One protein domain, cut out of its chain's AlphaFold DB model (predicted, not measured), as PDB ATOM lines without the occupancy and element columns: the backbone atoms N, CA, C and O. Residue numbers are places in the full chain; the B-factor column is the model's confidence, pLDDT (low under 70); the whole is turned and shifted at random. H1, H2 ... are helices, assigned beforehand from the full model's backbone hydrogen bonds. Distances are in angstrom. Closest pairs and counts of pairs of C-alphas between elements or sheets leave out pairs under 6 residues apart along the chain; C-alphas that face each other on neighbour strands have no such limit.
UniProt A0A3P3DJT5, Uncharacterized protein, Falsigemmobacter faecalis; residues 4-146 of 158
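This is residues 4 to 146 of the 158 residues of an uncharacterized protein of Falsigemmobacter faecalis (UniProt A0A3P3DJT5). Two long helices, H4 and H9, run side by side and the same way through the middle of a compact, rounded helical domain, and shorter helices cover them from two sides. H1, H2 and H3 make the side next to H4, where H1 and H3 pack on it; H6, H7 and H8 make the side next to H9, where H6 and H8 pack on it; H5 packs on H9 and H2. The printed part has 143 residues, with nine named helices, H1 to H9 in order, and no named strand; the class is all helix, and the helix packing is mostly crossed, with 3 of 12 touching pairs at a shallow tilt. The radius of gyration of the C-alphas is 13.9 A, and the spans are 38 by 32 by 32 A.

H1, residues 4 to 11, begins at C-alpha 4 (213.293, 327.866, 296.248). H2 is residues 15 to 22 and H3 residues 27 to 35. H4, residues 40 to 57, is the longest at 25.9 A and begins at C-alpha 40 (205.908, 336.480, 304.469). H5 is residues 62 to 71, 14.5 A long, and H6 is residues 82 to 91, 13.9 A long. H7 is residues 95 to 103 and H8 residues 107 to 115. H9, residues 122 to 137, is 22.4 A long and ends at C-alpha 137 (188.057, 325.169, 286.065).

H4 is the hub, touching five helices. It touches H9 at a shallow tilt of 21 degrees, the same way, with the closest C-alphas, those of Thr 48 and Met 128, 5.4 A apart. H1 touches residues 46 to 53 of H4, closest at Ser 6 and Gly 49, C-alphas 6.0 A apart. H3 touches residues 41 to 45 of H4, about perpendicular at 89 degrees, with the C-alphas of Val 34 and Asn 42 closest at 4.3 A. H4 and H5 touch only at the corner, closest at the C-alphas of Leu 52 and Pro 62, 5.6 A apart. H7 touches residues 40 to 47 of H4, closest at the C-alphas of Arg 43 and Gln 103, 5.6 A apart. H2 touches H5 at a shallow tilt of 30 degrees, with the C-alphas of Ala 22 and Lys 70 closest at 4.8 A. H6 touches H9 at a steep tilt of 47 degrees, with the C-alphas of Thr 86 and Ala 129 closest at 6.6 A. H8 touches residues 122 to 126 of H9, closest at the C-alphas of Ala 113 and Glu 122, 4.6 A apart. H1 and H9 are apart, as are H4 and H6. In each of the nine helices every O i to N i+4 pair is within hydrogen-bond range.

The C-alphas of Pro 13 and Ala 93, the two farthest apart, are 38.3 A apart. The printed part has no cut. No link is long; H5 to H6 and H8 to H9 are short, the others tight. The mean pLDDT of the printed part is 85.7, with residues 72 to 81 and 139 to 146 under 70.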
ATOM      1  N   ILE A   4     212.439 327.972 297.439       86.75
ATOM      2  CA  ILE A   4     213.293 327.866 296.248       86.75
ATOM      3  C   ILE A   4     213.305 326.445 295.671       86.75
ATOM      4  O   ILE A   4     213.359 326.291 294.453       86.75
ATOM      5  N   ALA A   5     213.271 325.414 296.516       86.38
ATOM      6  CA  ALA A   5     213.269 324.025 296.064       86.38
ATOM      7  C   ALA A   5     211.953 323.672 295.353       86.38
ATOM      8  O   ALA A   5     212.005 323.100 294.267       86.38
ATOM      9  N   SER A   6     210.808 324.095 295.905       85.62
ATOM     10  CA  SER A   6     209.495 323.931 295.249       85.62
ATOM     11  C   SER A   6     209.424 324.709 293.931       85.62
ATOM     12  O   SER A   6     208.987 324.194 292.910       85.62
ATOM     13  N   LEU A   7     209.982 325.922 293.865       90.31
ATOM     14  CA  LEU A   7     210.058 326.621 292.580       90.31
ATOM     15  C   LEU A   7     210.921 325.862 291.554       90.31
ATOM     16  O   LEU A   7     210.538 325.760 290.388       90.31
ATOM     17  N   LYS A   8     212.070 325.311 291.963       91.81
ATOM     18  CA  LYS A   8     212.962 324.560 291.062       91.81
ATOM     19  C   LYS A   8     212.311 323.297 290.490       91.81
ATOM     20  O   LYS A   8     212.578 322.987 289.332       91.81
ATOM     21  N   SER A   9     211.471 322.590 291.250       88.44
ATOM     22  CA  SER A   9     210.742 321.411 290.747       88.44
ATOM     23  C   SER A   9     209.709 321.780 289.670       88.44
ATOM     24  O   SER A   9     209.445 320.997 288.753       88.44
ATOM     25  N   LEU A  10     209.151 322.991 289.752       89.62
ATOM     26  CA  LEU A  10     208.172 323.509 288.803       89.62
ATOM     27  C   LEU A  10     208.816 324.055 287.525       89.62
ATOM     28  O   LEU A  10     208.377 323.700 286.433       89.62
ATOM     29  N   PHE A  11     209.851 324.893 287.653       91.44
ATOM     30  CA  PHE A  11     210.364 325.720 286.546       91.44
ATOM     31  C   PHE A  11     211.865 325.545 286.257       91.44
ATOM     32  O   PHE A  11     212.440 326.292 285.463       91.44
ATOM     33  N   GLY A  12     212.529 324.591 286.911       91.12
ATOM     34  CA  GLY A  12     213.944 324.291 286.696       91.12
ATOM     35  C   GLY A  12     214.925 325.246 287.402       91.12
ATOM     36  O   GLY A  12     214.558 325.985 288.318       91.12
ATOM     37  N   PRO A  13     216.214 325.249 287.008       88.00
ATOM     38  CA  PRO A  13     217.291 325.923 287.750       88.00
ATOM     39  C   PRO A  13     217.095 327.432 287.981       88.00
ATOM     40  O   PRO A  13     217.527 327.959 289.007       88.00
ATOM     41  N   SER A  14     216.401 328.115 287.066       90.00
ATOM     42  CA  SER A  14     216.160 329.568 287.093       90.00
ATOM     43  C   SER A  14     214.793 329.958 287.668       90.00
ATOM     44  O   SER A  14     214.350 331.096 287.505       90.00
ATOM     45  N   ALA A  15     214.118 329.034 288.351       90.94
ATOM     46  CA  ALA A  15     212.724 329.185 288.750       90.94
ATOM     47  C   ALA A  15     212.412 330.428 289.592       90.94
ATOM     48  O   ALA A  15     211.409 331.096 289.353       90.94
ATOM     49  N   TYR A  16     213.276 330.780 290.549       91.56
ATOM     50  CA  TYR A  16     213.054 331.965 291.386       91.56
ATOM     51  C   TYR A  16     213.035 333.256 290.556       91.56
ATOM     52  O   TYR A  16     212.290 334.177 290.879       91.56
ATOM     53  N   ARG A  17     213.838 333.318 289.483       94.50
ATOM     54  CA  ARG A  17     213.898 334.469 288.581       94.50
ATOM     55  C   ARG A  17     212.633 334.549 287.736       94.50
ATOM     56  O   ARG A  17     212.026 335.610 287.682       94.50
ATOM     57  N   ILE A  18     212.211 333.420 287.163       93.06
ATOM     58  CA  ILE A  18     210.973 333.315 286.376       93.06
ATOM     59  C   ILE A  18     209.774 333.759 287.225       93.06
ATOM     60  O   ILE A  18     208.988 334.603 286.798       93.06
ATOM     61  N   TYR A  19     209.678 333.256 288.459       94.62
ATOM     62  CA  TYR A  19     208.623 333.646 289.391       94.62
ATOM     63  C   TYR A  19     208.685 335.143 289.714       94.62
ATOM     64  O   TYR A  19     207.677 335.838 289.601       94.62
ATOM     65  N   ALA A  20     209.861 335.658 290.097       94.25
ATOM     66  CA  ALA A  20     210.036 337.065 290.453       94.25
ATOM     67  C   ALA A  20     209.629 338.002 289.308       94.25
ATOM     68  O   ALA A  20     208.906 338.969 289.536       94.25
ATOM     69  N   GLU A  21     210.042 337.692 288.080       92.81
ATOM     70  CA  GLU A  21     209.689 338.463 286.887       92.81
ATOM     71  C   GLU A  21     208.182 338.429 286.604       92.81
ATOM     72  O   GLU A  21     207.605 339.464 286.270       92.81
ATOM     73  N   ALA A  22     207.525 337.279 286.786       91.75
ATOM     74  CA  ALA A  22     206.083 337.139 286.577       91.75
ATOM     75  C   ALA A  22     205.245 338.004 287.531       91.75
ATOM     76  O   ALA A  22     204.190 338.515 287.154       91.75
ATOM     77  N   ILE A  23     205.732 338.210 288.757       92.19
ATOM     78  CA  ILE A  23     205.078 339.062 289.758       92.19
ATOM     79  C   ILE A  23     205.650 340.492 289.807       92.19
ATOM     80  O   ILE A  23     205.367 341.239 290.745       92.19
ATOM     81  N   GLY A  24     206.479 340.882 288.829       90.62
ATOM     82  CA  GLY A  24     207.041 342.234 288.720       90.62
ATOM     83  C   GLY A  24     208.016 342.610 289.844       90.62
ATOM     84  O   GLY A  24     208.068 343.765 290.268       90.62
ATOM     85  N   ARG A  25     208.769 341.645 290.383       91.75
ATOM     86  CA  ARG A  25     209.753 341.846 291.457       91.75
ATOM     87  C   ARG A  25     211.184 341.734 290.943       91.75
ATOM     88  O   ARG A  25     211.503 340.901 290.105       91.75
ATOM     89  N   CYS A  26     212.071 342.543 291.522       93.12
ATOM     90  CA  CYS A  26     213.508 342.442 291.279       93.12
ATOM     91  C   CYS A  26     214.042 341.082 291.788       93.12
ATOM     92  O   CYS A  26     213.900 340.807 292.988       93.12
ATOM     93  N   PRO A  27     214.683 340.252 290.937       93.38
ATOM     94  CA  PRO A  27     215.111 338.901 291.309       93.38
ATOM     95  C   PRO A  27     216.066 338.834 292.504       93.38
ATOM     96  O   PRO A  27     215.949 337.922 293.315       93.38
ATOM     97  N   THR A  28     216.977 339.797 292.664       91.62
ATOM     98  CA  THR A  28     217.970 339.792 293.756       91.62
ATOM     99  C   THR A  28     217.319 340.022 295.120       91.62
ATOM    100  O   THR A  28     217.535 339.262 296.064       91.62
ATOM    101  N   THR A  29     216.456 341.037 295.221       90.19
ATOM    102  CA  THR A  29     215.699 341.324 296.451       90.19
ATOM    103  C   THR A  29     214.697 340.212 296.751       90.19
ATOM    104  O   THR A  29     214.504 339.846 297.911       90.19
ATOM    105  N   PHE A  30     214.068 339.659 295.710       93.00
ATOM    106  CA  PHE A  30     213.164 338.525 295.841       93.00
ATOM    107  C   PHE A  30     213.887 337.291 296.385       93.00
ATOM    108  O   PHE A  30     213.413 336.721 297.364       93.00
ATOM    109  N   LEU A  31     215.049 336.940 295.817       92.44
ATOM    110  CA  LEU A  31     215.860 335.800 296.244       92.44
ATOM    111  C   LEU A  31     216.205 335.885 297.733       92.44
ATOM    112  O   LEU A  31     216.015 334.920 298.463       92.44
ATOM    113  N   ARG A  32     216.639 337.057 298.212       90.81
ATOM    114  CA  ARG A  32     216.934 337.258 299.638       90.81
ATOM    115  C   ARG A  32     215.718 336.970 300.523       90.81
ATOM    116  O   ARG A  32     215.846 336.263 301.513       90.81
ATOM    117  N   ASN A  33     214.548 337.495 300.159       90.75
ATOM    118  CA  ASN A  33     213.339 337.311 300.960       90.75
ATOM    119  C   ASN A  33     212.841 335.858 300.906       90.75
ATOM    120  O   ASN A  33     212.482 335.296 301.928       90.75
ATOM    121  N   VAL A  34     212.837 335.226 299.731       91.56
ATOM    122  CA  VAL A  34     212.351 333.847 299.574       91.56
ATOM    123  C   VAL A  34     213.310 332.807 300.170       91.56
ATOM    124  O   VAL A  34     212.873 331.707 300.489       91.56
ATOM    125  N   SER A  35     214.589 333.136 300.368       88.88
ATOM    126  CA  SER A  35     215.542 332.276 301.086       88.88
ATOM    127  C   SER A  35     215.312 332.239 302.599       88.88
ATOM    128  O   SER A  35     215.683 331.262 303.240       88.88
ATOM    129  N   ASP A  36     214.695 333.273 303.174       89.19
ATOM    130  CA  ASP A  36     214.420 333.357 304.609       89.19
ATOM    131  C   ASP A  36     213.003 332.844 304.918       89.19
ATOM    132  O   ASP A  36     211.995 333.471 304.572       89.19
ATOM    133  N   ALA A  37     212.940 331.689 305.592       86.38
ATOM    134  CA  ALA A  37     211.706 330.996 305.968       86.38
ATOM    135  C   ALA A  37     210.801 331.805 306.915       86.38
ATOM    136  O   ALA A  37     209.589 331.577 306.975       86.38
ATOM    137  N   SER A  38     211.360 332.779 307.638       87.19
ATOM    138  CA  SER A  38     210.593 333.648 308.532       87.19
ATOM    139  C   SER A  38     209.796 334.716 307.775       87.19
ATOM    140  O   SER A  38     208.831 335.273 308.313       87.19
ATOM    141  N   THR A  39     210.123 334.975 306.505       90.75
ATOM    142  CA  THR A  39     209.465 336.032 305.743       90.75
ATOM    143  C   THR A  39     208.091 335.616 305.227       90.75
ATOM    144  O   THR A  39     207.835 334.483 304.818       90.75
ATOM    145  N   VAL A  40     207.203 336.605 305.147       91.88
ATOM    146  CA  VAL A  40     205.908 336.480 304.469       91.88
ATOM    147  C   VAL A  40     206.082 336.105 302.992       91.88
ATOM    148  O   VAL A  40     205.302 335.329 302.456       91.88
ATOM    149  N   THR A  41     207.120 336.620 302.324       92.88
ATOM    150  CA  THR A  41     207.393 336.301 300.913       92.88
ATOM    151  C   THR A  41     207.678 334.815 300.719       92.88
ATOM    152  O   THR A  41     207.150 334.236 299.778       92.88
ATOM    153  N   ASN A  42     208.464 334.190 301.599       92.56
ATOM    154  CA  ASN A  42     208.717 332.752 301.538       92.56
ATOM    155  C   ASN A  42     207.418 331.941 301.691       92.56
ATOM    156  O   ASN A  42     207.146 331.089 300.849       92.56
ATOM    157  N   ARG A  43     206.576 332.267 302.683       92.31
ATOM    158  CA  ARG A  43     205.283 331.585 302.899       92.31
ATOM    159  C   ARG A  43     204.316 331.740 301.725       92.31
ATOM    160  O   ARG A  43     203.716 330.753 301.296       92.31
ATOM    161  N   LEU A  44     204.244 332.943 301.149       93.62
ATOM    162  CA  LEU A  44     203.451 333.204 299.946       93.62
ATOM    163  C   LEU A  44     203.930 332.341 298.779       93.62
ATOM    164  O   LEU A  44     203.118 331.722 298.106       93.62
ATOM    165  N   VAL A  45     205.244 332.271 298.555       93.44
ATOM    166  CA  VAL A  45     205.815 331.457 297.475       93.44
ATOM    167  C   VAL A  45     205.594 329.965 297.715       93.44
ATOM    168  O   VAL A  45     205.284 329.266 296.761       93.44
ATOM    169  N   LEU A  46     205.711 329.474 298.953       92.31
ATOM    170  CA  LEU A  46     205.406 328.075 299.278       92.31
ATOM    171  C   LEU A  46     203.949 327.732 298.978       92.31
ATOM    172  O   LEU A  46     203.681 326.733 298.319       92.31
ATOM    173  N   THR A  47     203.021 328.586 299.411       91.44
ATOM    174  CA  THR A  47     201.588 328.371 299.177       91.44
ATOM    175  C   THR A  47     201.281 328.370 297.682       91.44
ATOM    176  O   THR A  47     200.631 327.458 297.177       91.44
ATOM    177  N   THR A  48     201.785 329.364 296.946       92.50
ATOM    178  CA  THR A  48     201.589 329.437 295.496       92.50
ATOM    179  C   THR A  48     202.274 328.277 294.771       92.50
ATOM    180  O   THR A  48     201.706 327.737 293.829       92.50
ATOM    181  N   GLY A  49     203.461 327.855 295.215       92.19
ATOM    182  CA  GLY A  49     204.171 326.688 294.690       92.19
ATOM    183  C   GLY A  49     203.348 325.410 294.825       92.19
ATOM    184  O   GLY A  49     203.145 324.722 293.833       92.19
ATOM    185  N   ALA A  50     202.771 325.156 296.002       90.69
ATOM    186  CA  ALA A  50     201.905 323.999 296.228       90.69
ATOM    187  C   ALA A  50     200.668 323.998 295.307       90.69
ATOM    188  O   ALA A  50     200.307 322.964 294.750       90.69
ATOM    189  N   LEU A  51     200.040 325.158 295.088       90.94
ATOM    190  CA  LEU A  51     198.914 325.277 294.151       90.94
ATOM    191  C   LEU A  51     199.348 325.026 292.699       90.94
ATOM    192  O   LEU A  51     198.635 324.381 291.937       90.94
ATOM    193  N   LEU A  52     200.525 325.513 292.306       92.31
ATOM    194  CA  LEU A  52     201.080 325.284 290.971       92.31
ATOM    195  C   LEU A  52     201.481 323.817 290.763       92.31
ATOM    196  O   LEU A  52     201.347 323.305 289.656       92.31
ATOM    197  N   GLU A  53     201.935 323.124 291.808       91.12
ATOM    198  CA  GLU A  53     202.189 321.680 291.780       91.12
ATOM    199  C   GLU A  53     200.886 320.892 291.592       91.12
ATOM    200  O   GLU A  53     200.834 320.005 290.740       91.12
ATOM    201  N   GLN A  54     199.812 321.267 292.300       90.19
ATOM    202  CA  GLN A  54     198.477 320.695 292.078       90.19
ATOM    203  C   GLN A  54     197.996 320.936 290.641       90.19
ATOM    204  O   GLN A  54     197.483 320.024 289.997       90.19
ATOM    205  N   LEU A  55     198.218 322.139 290.103       89.00
ATOM    206  CA  LEU A  55     197.818 322.485 288.739       89.00
ATOM    207  C   LEU A  55     198.627 321.709 287.687       89.00
ATOM    208  O   LEU A  55     198.096 321.263 286.672       89.00
ATOM    209  N   LYS A  56     199.918 321.487 287.946       90.62
ATOM    210  CA  LYS A  56     200.752 320.620 287.109       90.62
ATOM    211  C   LYS A  56     200.218 319.190 287.098       90.62
ATOM    212  O   LYS A  56     200.168 318.564 286.043       90.62
ATOM    213  N   ALA A  57     199.805 318.683 288.260       88.44
ATOM    214  CA  ALA A  57     199.220 317.352 288.388       88.44
ATOM    215  C   ALA A  57     197.865 317.227 287.665       88.44
ATOM    216  O   ALA A  57     197.539 316.140 287.196       88.44
ATOM    217  N   SER A  58     197.118 318.325 287.499       84.62
ATOM    218  CA  SER A  58     195.898 318.362 286.678       84.62
ATOM    219  C   SER A  58     196.155 318.458 285.167       84.62
ATOM    220  O   SER A  58     195.209 318.578 284.394       84.62
ATOM    221  N   GLY A  59     197.418 318.427 284.726       86.00
ATOM    222  CA  GLY A  59     197.794 318.489 283.310       86.00
ATOM    223  C   GLY A  59     197.933 319.903 282.739       86.00
ATOM    224  O   GLY A  59     198.145 320.046 281.535       86.00
ATOM    225  N   THR A  60     197.858 320.942 283.573       87.44
ATOM    226  CA  THR A  60     197.984 322.336 283.131       87.44
ATOM    227  C   THR A  60     199.385 322.861 283.404       87.44
ATOM    228  O   THR A  60     199.906 322.730 284.509       87.44
ATOM    229  N   ASP A  61     200.006 323.477 282.394       90.38
ATOM    230  CA  ASP A  61     201.360 324.023 282.512       90.38
ATOM    231  C   ASP A  61     201.399 325.217 283.490       90.38
ATOM    232  O   ASP A  61     200.824 326.275 283.202       90.38
ATOM    233  N   PRO A  62     202.118 325.114 284.625       92.31
ATOM    234  CA  PRO A  62     202.256 326.212 285.579       92.31
ATOM    235  C   PRO A  62     202.872 327.483 284.972       92.31
ATOM    236  O   PRO A  62     202.613 328.591 285.455       92.31
ATOM    237  N   LEU A  63     203.677 327.360 283.909       92.56
ATOM    238  CA  LEU A  63     204.291 328.506 283.236       92.56
ATOM    239  C   LEU A  63     203.258 329.361 282.484       92.56
ATOM    240  O   LEU A  63     203.421 330.584 282.390       92.56
ATOM    241  N   ALA A  64     202.163 328.756 282.015       90.62
ATOM    242  CA  ALA A  64     201.058 329.483 281.397       90.62
ATOM    243  C   ALA A  64     200.412 330.457 282.394       90.62
ATOM    244  O   ALA A  64     200.163 331.615 282.054       90.62
ATOM    245  N   ILE A  65     200.236 330.041 283.653       91.88
ATOM    246  CA  ILE A  65     199.670 330.895 284.707       91.88
ATOM    247  C   ILE A  65     200.618 332.033 285.092       91.88
ATOM    248  O   ILE A  65     200.180 333.171 285.257       91.88
ATOM    249  N   LEU A  66     201.926 331.774 285.181       91.06
ATOM    250  CA  LEU A  66     202.916 332.838 285.397       91.06
ATOM    251  C   LEU A  66     202.896 333.867 284.261       91.06
ATOM    252  O   LEU A  66     202.954 335.073 284.511       91.06
ATOM    253  N   THR A  67     202.772 333.394 283.022       89.12
ATOM    254  CA  THR A  67     202.663 334.257 281.844       89.12
ATOM    255  C   THR A  67     201.401 335.109 281.921       89.12
ATOM    256  O   THR A  67     201.496 336.324 281.783       89.12
ATOM    257  N   GLN A  68     200.250 334.516 282.245       86.38
ATOM    258  CA  GLN A  68     198.998 335.247 282.461       86.38
ATOM    259  C   GLN A  68     199.112 336.275 283.593       86.38
ATOM    260  O   GLN A  68     198.700 337.419 283.431       86.38
ATOM    261  N   CYS A  69     199.731 335.924 284.721       86.69
ATOM    262  CA  CYS A  69     199.941 336.849 285.838       86.69
ATOM    263  C   CYS A  69     200.788 338.074 285.446       86.69
ATOM    264  O   CYS A  69     200.590 339.168 285.993       86.69
ATOM    265  N   LYS A  70     201.715 337.891 284.498       84.38
ATOM    266  CA  LYS A  70     202.550 338.952 283.927       84.38
ATOM    267  C   LYS A  70     201.795 339.792 282.893       84.38
ATOM    268  O   LYS A  70     201.912 341.012 282.919       84.38
ATOM    269  N   THR A  71     201.053 339.162 281.981       78.06
ATOM    270  CA  THR A  71     200.425 339.826 280.821       78.06
ATOM    271  C   THR A  71     199.075 340.456 281.135       78.06
ATOM    272  O   THR A  71     198.760 341.510 280.593       78.06
ATOM    273  N   LEU A  72     198.287 339.850 282.025       66.75
ATOM    274  CA  LEU A  72     196.945 340.322 282.363       66.75
ATOM    275  C   LEU A  72     196.951 341.493 283.346       66.75
ATOM    276  O   LEU A  72     195.875 341.975 283.688       66.75
ATOM    277  N   TYR A  73     198.116 341.972 283.807       62.28
ATOM    278  CA  TYR A  73     198.184 343.160 284.661       62.28
ATOM    279  C   TYR A  73     197.773 344.419 283.888       62.28
ATOM    280  O   TYR A  73     198.590 345.209 283.420       62.28
ATOM    281  N   ILE A  74     196.463 344.606 283.790       57.22
ATOM    282  CA  ILE A  74     195.800 345.817 283.353       57.22
ATOM    283  C   ILE A  74     195.207 346.406 284.636       57.22
ATOM    284  O   ILE A  74     194.274 345.815 285.185       57.22
ATOM    285  N   PRO A  75     195.706 347.552 285.138       52.69
ATOM    286  CA  PRO A  75     195.231 348.163 286.385       52.69
ATOM    287  C   PRO A  75     193.709 348.379 286.462       52.69
ATOM    288  O   PRO A  75     193.169 348.564 287.546       52.69
ATOM    289  N   GLN A  76     193.025 348.360 285.315       48.91
ATOM    290  CA  GLN A  76     191.580 348.541 285.183       48.91
ATOM    291  C   GLN A  76     190.781 347.221 285.203       48.91
ATOM    292  O   GLN A  76     189.607 347.241 285.554       48.91
ATOM    293  N   MET A  77     191.396 346.080 284.859       49.09
ATOM    294  CA  MET A  77     190.729 344.766 284.789       49.09
ATOM    295  C   MET A  77     190.683 344.074 286.164       49.09
ATOM    296  O   MET A  77     189.730 343.371 286.482       49.09
ATOM    297  N   PHE A  78     191.661 344.371 287.026       54.62
ATOM    298  CA  PHE A  78     191.662 344.014 288.444       54.62
ATOM    299  C   PHE A  78     191.203 345.209 289.280       54.62
ATOM    300  O   PHE A  78     191.995 345.856 289.969       54.62
ATOM    301  N   ASN A  79     189.912 345.540 289.195       57.22
ATOM    302  CA  ASN A  79     189.331 346.516 290.113       57.22
ATOM    303  C   ASN A  79     189.555 346.063 291.575       57.22
ATOM    304  O   ASN A  79     189.794 344.883 291.843       57.22
ATOM    305  N   LYS A  80     189.492 347.000 292.535       57.25
ATOM    306  CA  LYS A  80     189.766 346.767 293.974       57.25
ATOM    307  C   LYS A  80     188.990 345.583 294.591       57.25
ATOM    308  O   LYS A  80     189.311 345.156 295.692       57.25
ATOM    309  N   SER A  81     187.971 345.078 293.903       68.62
ATOM    310  CA  SER A  81     187.096 343.988 294.318       68.62
ATOM    311  C   SER A  81     187.414 342.628 293.687       68.62
ATOM    312  O   SER A  81     186.959 341.634 294.237       68.62
ATOM    313  N   TRP A  82     188.185 342.528 292.594       82.88
ATOM    314  CA  TRP A  82     188.325 341.242 291.886       82.88
ATOM    315  C   TRP A  82     189.078 340.183 292.689       82.88
ATOM    316  O   TRP A  82     188.596 339.061 292.791       82.88
ATOM    317  N   LEU A  83     190.232 340.517 293.283       87.88
ATOM    318  CA  LEU A  83     190.991 339.533 294.066       87.88
ATOM    319  C   LEU A  83     190.202 339.099 295.294       87.88
ATOM    320  O   LEU A  83     190.129 337.911 295.580       87.88
ATOM    321  N   HIS A  84     189.596 340.060 295.996       88.50
ATOM    322  CA  HIS A  84     188.794 339.768 297.177       88.50
ATOM    323  C   HIS A  84     187.607 338.859 296.837       88.50
ATOM    324  O   HIS A  84     187.486 337.792 297.425       88.50
ATOM    325  N   ALA A  85     186.815 339.228 295.823       86.12
ATOM    326  CA  ALA A  85     185.681 338.432 295.364       86.12
ATOM    327  C   ALA A  85     186.114 337.060 294.836       86.12
ATOM    328  O   ALA A  85     185.448 336.073 295.111       86.12
ATOM    329  N   THR A  86     187.245 336.977 294.127       87.25
ATOM    330  CA  THR A  86     187.800 335.693 293.680       87.25
ATOM    331  C   THR A  86     188.102 334.800 294.873       87.25
ATOM    332  O   THR A  86     187.705 333.645 294.871       87.25
ATOM    333  N   PHE A  87     188.768 335.310 295.910       89.88
ATOM    334  CA  PHE A  87     189.055 334.497 297.088       89.88
ATOM    335  C   PHE A  87     187.786 334.088 297.842       89.88
ATOM    336  O   PHE A  87     187.712 332.941 298.268       89.88
ATOM    337  N   GLU A  88     186.786 334.962 297.966       89.31
ATOM    338  CA  GLU A  88     185.497 334.613 298.585       89.31
ATOM    339  C   GLU A  88     184.713 333.567 297.775       89.31
ATOM    340  O   GLU A  88     184.137 332.648 298.345       89.31
ATOM    341  N   ASP A  89     184.714 333.656 296.445       86.25
ATOM    342  CA  ASP A  89     184.056 332.692 295.551       86.25
ATOM    343  C   ASP A  89     184.755 331.318 295.557       86.25
ATOM    344  O   ASP A  89     184.127 330.269 295.420       86.25
ATOM    345  N   VAL A  90     186.070 331.320 295.746       85.69
ATOM    346  CA  VAL A  90     186.929 330.135 295.686       85.69
ATOM    347  C   VAL A  90     187.048 329.428 297.044       85.69
ATOM    348  O   VAL A  90     187.080 328.201 297.084       85.69
ATOM    349  N   LEU A  91     187.124 330.182 298.144       86.19
ATOM    350  CA  LEU A  91     187.378 329.675 299.503       86.19
ATOM    351  C   LEU A  91     186.183 329.858 300.451       86.19
ATOM    352  O   LEU A  91     186.178 329.312 301.551       86.19
ATOM    353  N   GLY A  92     185.165 330.617 300.045       86.75
ATOM    354  CA  GLY A  92     184.021 330.967 300.882       86.75
ATOM    355  C   GLY A  92     184.255 332.208 301.752       86.75
ATOM    356  O   GLY A  92     185.258 332.914 301.640       86.75
ATOM    357  N   ALA A  93     183.308 332.472 302.658       86.06
ATOM    358  CA  ALA A  93     183.286 333.675 303.498       86.06
ATOM    359  C   ALA A  93     184.510 333.823 304.433       86.06
ATOM    360  O   ALA A  93     184.835 334.932 304.854       86.06
ATOM    361  N   ASP A  94     185.217 332.726 304.725       87.31
ATOM    362  CA  ASP A  94     186.390 332.703 305.610       87.31
ATOM    363  C   ASP A  94     187.734 332.872 304.876       87.31
ATOM    364  O   ASP A  94     188.802 332.719 305.479       87.31
ATOM    365  N   ALA A  95     187.709 333.246 303.592       88.56
ATOM    366  CA  ALA A  95     188.899 333.375 302.756       88.56
ATOM    367  C   ALA A  95     190.004 334.242 303.388       88.56
ATOM    368  O   ALA A  95     191.178 333.868 303.422       88.56
ATOM    369  N   ILE A  96     189.645 335.414 303.917       92.12
ATOM    370  CA  ILE A  96     190.603 336.356 304.509       92.12
ATOM    371  C   ILE A  96     191.217 335.814 305.812       92.12
ATOM    372  O   ILE A  96     192.450 335.814 305.916       92.12
ATOM    373  N   PRO A  97     190.427 335.340 306.800       91.31
ATOM    374  CA  PRO A  97     190.959 334.634 307.965       91.31
ATOM    375  C   PRO A  97     191.877 333.454 307.619       91.31
ATOM    376  O   PRO A  97     192.927 333.289 308.246       91.31
ATOM    377  N   GLU A  98     191.518 332.644 306.621       88.31
ATOM    378  CA  GLU A  98     192.318 331.493 306.204       88.31
ATOM    379  C   GLU A  98     193.658 331.926 305.599       88.31
ATOM    380  O   GLU A  98     194.719 331.491 306.055       88.31
ATOM    381  N   LEU A  99     193.639 332.864 304.649       90.62
ATOM    382  CA  LEU A  99     194.852 333.435 304.064       90.62
ATOM    383  C   LEU A  99     195.734 334.102 305.130       90.62
ATOM    384  O   LEU A  99     196.953 333.935 305.117       90.62
ATOM    385  N   SER A 100     195.141 334.811 306.092       92.19
ATOM    386  CA  SER A 100     195.858 335.415 307.221       92.19
ATOM    387  C   SER A 100     196.639 334.364 308.016       92.19
ATOM    388  O   SER A 100     197.847 334.519 308.239       92.19
ATOM    389  N   ARG A 101     195.982 333.253 308.368       88.94
ATOM    390  CA  ARG A 101     196.579 332.142 309.123       88.94
ATOM    391  C   ARG A 101     197.680 331.429 308.335       88.94
ATOM    392  O   ARG A 101     198.750 331.155 308.886       88.94
ATOM    393  N   THR A 102     197.441 331.157 307.054       86.50
ATOM    394  CA  THR A 102     198.378 330.435 306.182       86.50
ATOM    395  C   THR A 102     199.623 331.269 305.887       86.50
ATOM    396  O   THR A 102     200.745 330.772 305.984       86.50
ATOM    397  N   GLN A 103     199.456 332.570 305.627       89.19
ATOM    398  CA  GLN A 103     200.574 333.460 305.303       89.19
ATOM    399  C   GLN A 103     201.274 334.047 306.534       89.19
ATOM    400  O   GLN A 103     202.326 334.680 306.400       89.19
ATOM    401  N   GLY A 104     200.737 333.840 307.742       88.38
ATOM    402  CA  GLY A 104     201.270 334.434 308.969       88.38
ATOM    403  C   GLY A 104     201.291 335.961 308.884       88.38
ATOM    404  O   GLY A 104     202.321 336.585 309.145       88.38
ATOM    405  N   MET A 105     200.183 336.538 308.420       92.94
ATOM    406  CA  MET A 105     199.955 337.975 308.250       92.94
ATOM    407  C   MET A 105     198.677 338.369 308.991       92.94
ATOM    408  O   MET A 105     197.786 337.537 309.125       92.94
ATOM    409  N   SER A 106     198.528 339.625 309.418       94.56
ATOM    410  CA  SER A 106     197.235 340.096 309.937       94.56
ATOM    411  C   SER A 106     196.165 340.105 308.838       94.56
ATOM    412  O   SER A 106     196.476 340.328 307.664       94.56
ATOM    413  N   ALA A 107     194.897 339.914 309.215       93.38
ATOM    414  CA  ALA A 107     193.765 339.992 308.288       93.38
ATOM    415  C   ALA A 107     193.726 341.335 307.539       93.38
ATOM    416  O   ALA A 107     193.524 341.367 306.329       93.38
ATOM    417  N   GLU A 108     194.036 342.441 308.221       94.19
ATOM    418  CA  GLU A 108     194.148 343.771 307.608       94.19
ATOM    419  C   GLU A 108     195.234 343.847 306.525       94.19
ATOM    420  O   GLU A 108     195.055 344.506 305.498       94.19
ATOM    421  N   ALA A 109     196.374 343.181 306.733       93.19
ATOM    422  CA  ALA A 109     197.451 343.146 305.751       93.19
ATOM    423  C   ALA A 109     197.071 342.310 304.520       93.19
ATOM    424  O   ALA A 109     197.440 342.684 303.404       93.19
ATOM    425  N   VAL A 110     196.312 341.225 304.711       94.19
ATOM    426  CA  VAL A 110     195.735 340.431 303.614       94.19
ATOM    427  C   VAL A 110     194.697 341.251 302.853       94.19
ATOM    428  O   VAL A 110     194.843 341.419 301.645       94.19
ATOM    429  N   LEU A 111     193.722 341.848 303.547       92.75
ATOM    430  CA  LEU A 111     192.702 342.721 302.954       92.75
ATOM    431  C   LEU A 111     193.336 343.831 302.121       92.75
ATOM    432  O   LEU A 111     192.992 344.021 300.958       92.75
ATOM    433  N   ARG A 112     194.343 344.517 302.670       92.50
ATOM    434  CA  ARG A 112     195.088 345.538 301.930       92.50
ATOM    435  C   ARG A 112     195.757 344.962 300.684       92.50
ATOM    436  O   ARG A 112     195.765 345.634 299.658       92.50
ATOM    437  N   ALA A 113     196.340 343.770 300.761       91.75
ATOM    438  CA  ALA A 113     197.006 343.150 299.622       91.75
ATOM    439  C   ALA A 113     196.030 342.731 298.513       91.75
ATOM    440  O   ALA A 113     196.396 342.825 297.348       91.75
ATOM    441  N   VAL A 114     194.803 342.324 298.851       90.94
ATOM    442  CA  VAL A 114     193.801 341.918 297.851       90.94
ATOM    443  C   VAL A 114     192.940 343.087 297.352       90.94
ATOM    444  O   VAL A 114     192.420 343.027 296.247       90.94
ATOM    445  N   GLN A 115     192.820 344.180 298.112       88.62
ATOM    446  CA  GLN A 115     191.982 345.328 297.732       88.62
ATOM    447  C   GLN A 115     192.756 346.520 297.158       88.62
ATOM    448  O   GLN A 115     192.162 347.390 296.517       88.62
ATOM    449  N   LYS A 116     194.072 346.626 297.399       85.62
ATOM    450  CA  LYS A 116     194.878 347.777 296.965       85.62
ATOM    451  C   LYS A 116     195.845 347.391 295.837       85.62
ATOM    452  O   LYS A 116     196.877 346.773 296.118       85.62
ATOM    453  N   PRO A 117     195.594 347.850 294.594       78.94
ATOM    454  CA  PRO A 117     196.551 347.720 293.500       78.94
ATOM    455  C   PRO A 117     197.924 348.281 293.882       78.94
ATOM    456  O   PRO A 117     198.027 349.340 294.511       78.94
ATOM    457  N   GLY A 118     198.986 347.553 293.536       79.69
ATOM    458  CA  GLY A 118     200.363 347.943 293.844       79.69
ATOM    459  C   GLY A 118     200.787 347.739 295.304       79.69
ATOM    460  O   GLY A 118     201.911 348.095 295.667       79.69
ATOM    461  N   ALA A 119     199.943 347.152 296.164       88.81
ATOM    462  CA  ALA A 119     200.381 346.737 297.493       88.81
ATOM    463  C   ALA A 119     201.539 345.725 297.407       88.81
ATOM    464  O   ALA A 119     201.657 344.939 296.469       88.81
ATOM    465  N   ARG A 120     202.406 345.709 298.428       89.69
ATOM    466  CA  ARG A 120     203.624 344.876 298.450       89.69
ATOM    467  C   ARG A 120     203.361 343.390 298.162       89.69
ATOM    468  O   ARG A 120     204.187 342.742 297.526       89.69
ATOM    469  N   TYR A 121     202.247 342.843 298.624       92.31
ATOM    470  CA  TYR A 121     201.947 341.421 298.448       92.31
ATOM    471  C   TYR A 121     200.881 341.145 297.384       92.31
ATOM    472  O   TYR A 121     200.690 339.983 297.045       92.31
ATOM    473  N   GLU A 122     200.262 342.179 296.801       91.88
ATOM    474  CA  GLU A 122     199.215 342.028 295.773       91.88
ATOM    475  C   GLU A 122     199.637 341.092 294.630       91.88
ATOM    476  O   GLU A 122     198.899 340.146 294.367       91.88
ATOM    477  N   PRO A 123     200.842 341.217 294.033       91.25
ATOM    478  CA  PRO A 123     201.223 340.349 292.920       91.25
ATOM    479  C   PRO A 123     201.279 338.856 293.276       91.25
ATOM    480  O   PRO A 123     201.059 338.006 292.418       91.25
ATOM    481  N   HIS A 124     201.556 338.521 294.542       93.56
ATOM    482  CA  HIS A 124     201.546 337.132 295.007       93.56
ATOM    483  C   HIS A 124     200.121 336.596 295.134       93.56
ATOM    484  O   HIS A 124     199.847 335.484 294.694       93.56
ATOM    485  N   PHE A 125     199.225 337.396 295.714       92.94
ATOM    486  CA  PHE A 125     197.814 337.042 295.829       92.94
ATOM    487  C   PHE A 125     197.143 336.962 294.456       92.94
ATOM    488  O   PHE A 125     196.335 336.070 294.233       92.94
ATOM    489  N   ARG A 126     197.535 337.805 293.498       91.25
ATOM    490  CA  ARG A 126     197.067 337.698 292.114       91.25
ATOM    491  C   ARG A 126     197.451 336.380 291.466       91.25
ATOM    492  O   ARG A 126     196.589 335.711 290.905       91.25
ATOM    493  N   LEU A 127     198.720 335.994 291.568       92.69
ATOM    494  CA  LEU A 127     199.160 334.710 291.038       92.69
ATOM    495  C   LEU A 127     198.410 333.550 291.707       92.69
ATOM    496  O   LEU A 127     197.921 332.668 291.014       92.69
ATOM    497  N   MET A 128     198.259 333.598 293.033       93.56
ATOM    498  CA  MET A 128     197.511 332.602 293.803       93.56
ATOM    499  C   MET A 128     196.056 332.472 293.330       93.56
ATOM    500  O   MET A 128     195.603 331.363 293.066       93.56
ATOM    501  N   ALA A 129     195.353 333.595 293.163       91.38
ATOM    502  CA  ALA A 129     193.978 333.629 292.673       91.38
ATOM    503  C   ALA A 129     193.855 333.032 291.261       91.38
ATOM    504  O   ALA A 129     192.979 332.206 291.019       91.38
ATOM    505  N   LEU A 130     194.762 333.380 290.340       90.50
ATOM    506  CA  LEU A 130     194.781 332.804 288.990       90.50
ATOM    507  C   LEU A 130     195.014 331.288 289.014       90.50
ATOM    508  O   LEU A 130     194.333 330.552 288.301       90.50
ATOM    509  N   THR A 131     195.935 330.806 289.852       92.12
ATOM    510  CA  THR A 131     196.179 329.366 290.007       92.12
ATOM    511  C   THR A 131     194.949 328.646 290.565       92.12
ATOM    512  O   THR A 131     194.585 327.590 290.054       92.12
ATOM    513  N   MET A 132     194.275 329.218 291.566       90.25
ATOM    514  CA  MET A 132     193.047 328.648 292.132       90.25
ATOM    515  C   MET A 132     191.892 328.614 291.128       90.25
ATOM    516  O   MET A 132     191.181 327.615 291.048       90.25
ATOM    517  N   LEU A 133     191.714 329.675 290.336       88.00
ATOM    518  CA  LEU A 133     190.703 329.709 289.280       88.00
ATOM    519  C   LEU A 133     190.965 328.641 288.217       88.00
ATOM    520  O   LEU A 133     190.033 327.953 287.805       88.00
ATOM    521  N   ALA A 134     192.226 328.460 287.815       88.81
ATOM    522  CA  ALA A 134     192.606 327.396 286.893       88.81
ATOM    523  C   ALA A 134     192.297 326.010 287.485       88.81
ATOM    524  O   ALA A 134     191.629 325.206 286.842       88.81
ATOM    525  N   LEU A 135     192.689 325.753 288.737       86.75
ATOM    526  CA  LEU A 135     192.380 324.502 289.441       86.75
ATOM    527  C   LEU A 135     190.870 324.220 289.511       86.75
ATOM    528  O   LEU A 135     190.438 323.100 289.228       86.75
ATOM    529  N   ARG A 136     190.060 325.238 289.828       85.38
ATOM    530  CA  ARG A 136     188.595 325.121 289.876       85.38
ATOM    531  C   ARG A 136     187.994 324.829 288.502       85.38
ATOM    532  O   ARG A 136     187.084 324.010 288.416       85.38
ATOM    533  N   ALA A 137     188.506 325.444 287.434       82.44
ATOM    534  CA  ALA A 137     188.057 325.169 286.065       82.44
ATOM    535  C   ALA A 137     188.287 323.704 285.648       82.44
ATOM    536  O   ALA A 137     187.540 323.172 284.832       82.44
ATOM    537  N   HIS A 138     189.275 323.038 286.250       77.56
ATOM    538  CA  HIS A 138     189.549 321.612 286.065       77.56
ATOM    539  C   HIS A 138     188.826 320.702 287.080       77.56
ATOM    540  O   HIS A 138     189.034 319.493 287.071       77.56
ATOM    541  N   GLY A 139     187.968 321.253 287.948       68.25
ATOM    542  CA  GLY A 139     187.181 320.483 288.916       68.25
ATOM    543  C   GLY A 139     187.985 319.911 290.089       68.25
ATOM    544  O   GLY A 139     187.507 318.996 290.760       68.25
ATOM    545  N   HIS A 140     189.192 320.421 290.355       65.12
ATOM    546  CA  HIS A 140     190.014 319.935 291.464       65.12
ATOM    547  C   HIS A 140     189.636 320.607 292.792       65.12
ATOM    548  O   HIS A 140     189.433 321.825 292.826       65.12
ATOM    549  N   PRO A 141     189.576 319.846 293.905       60.56
ATOM    550  CA  PRO A 141     189.372 320.426 295.223       60.56
ATOM    551  C   PRO A 141     190.571 321.303 295.582       60.56
ATOM    552  O   PRO A 141     191.723 320.875 295.500       60.56
ATOM    553  N   LEU A 142     190.299 322.535 295.997       62.09
ATOM    554  CA  LEU A 142     191.338 323.467 296.406       62.09
ATOM    555  C   LEU A 142     191.807 323.116 297.807       62.09
ATOM    556  O   LEU A 142     191.123 323.370 298.794       62.09
ATOM    557  N   GLN A 143     192.999 322.541 297.894       58.22
ATOM    558  CA  GLN A 143     193.659 322.329 299.170       58.22
ATOM    559  C   GLN A 143     194.656 323.461 299.389       58.22
ATOM    560  O   GLN A 143     195.824 323.379 298.996       58.22
ATOM    561  N   LEU A 144     194.189 324.532 300.034       55.59
ATOM    562  CA  LEU A 144     195.061 325.523 300.652       55.59
ATOM    563  C   LEU A 144     195.789 324.865 301.823       55.59
ATOM    564  O   LEU A 144     195.304 324.906 302.943       55.59
ATOM    565  N   MET A 145     196.916 324.200 301.547       47.91
ATOM    566  CA  MET A 145     197.785 323.555 302.543       47.91
ATOM    567  C   MET A 145     197.019 323.045 303.784       47.91
ATOM    568  O   MET A 145     197.250 323.512 304.899       47.91
ATOM    569  N   GLN A 146     196.091 322.098 303.611       41.69
ATOM    570  CA  GLN A 146     195.298 321.543 304.719       41.69
ATOM    571  C   GLN A 146     196.085 320.578 305.626       41.69
ATOM    572  O   GLN A 146     195.496 319.737 306.298       41.69
TER     573      GLN A 146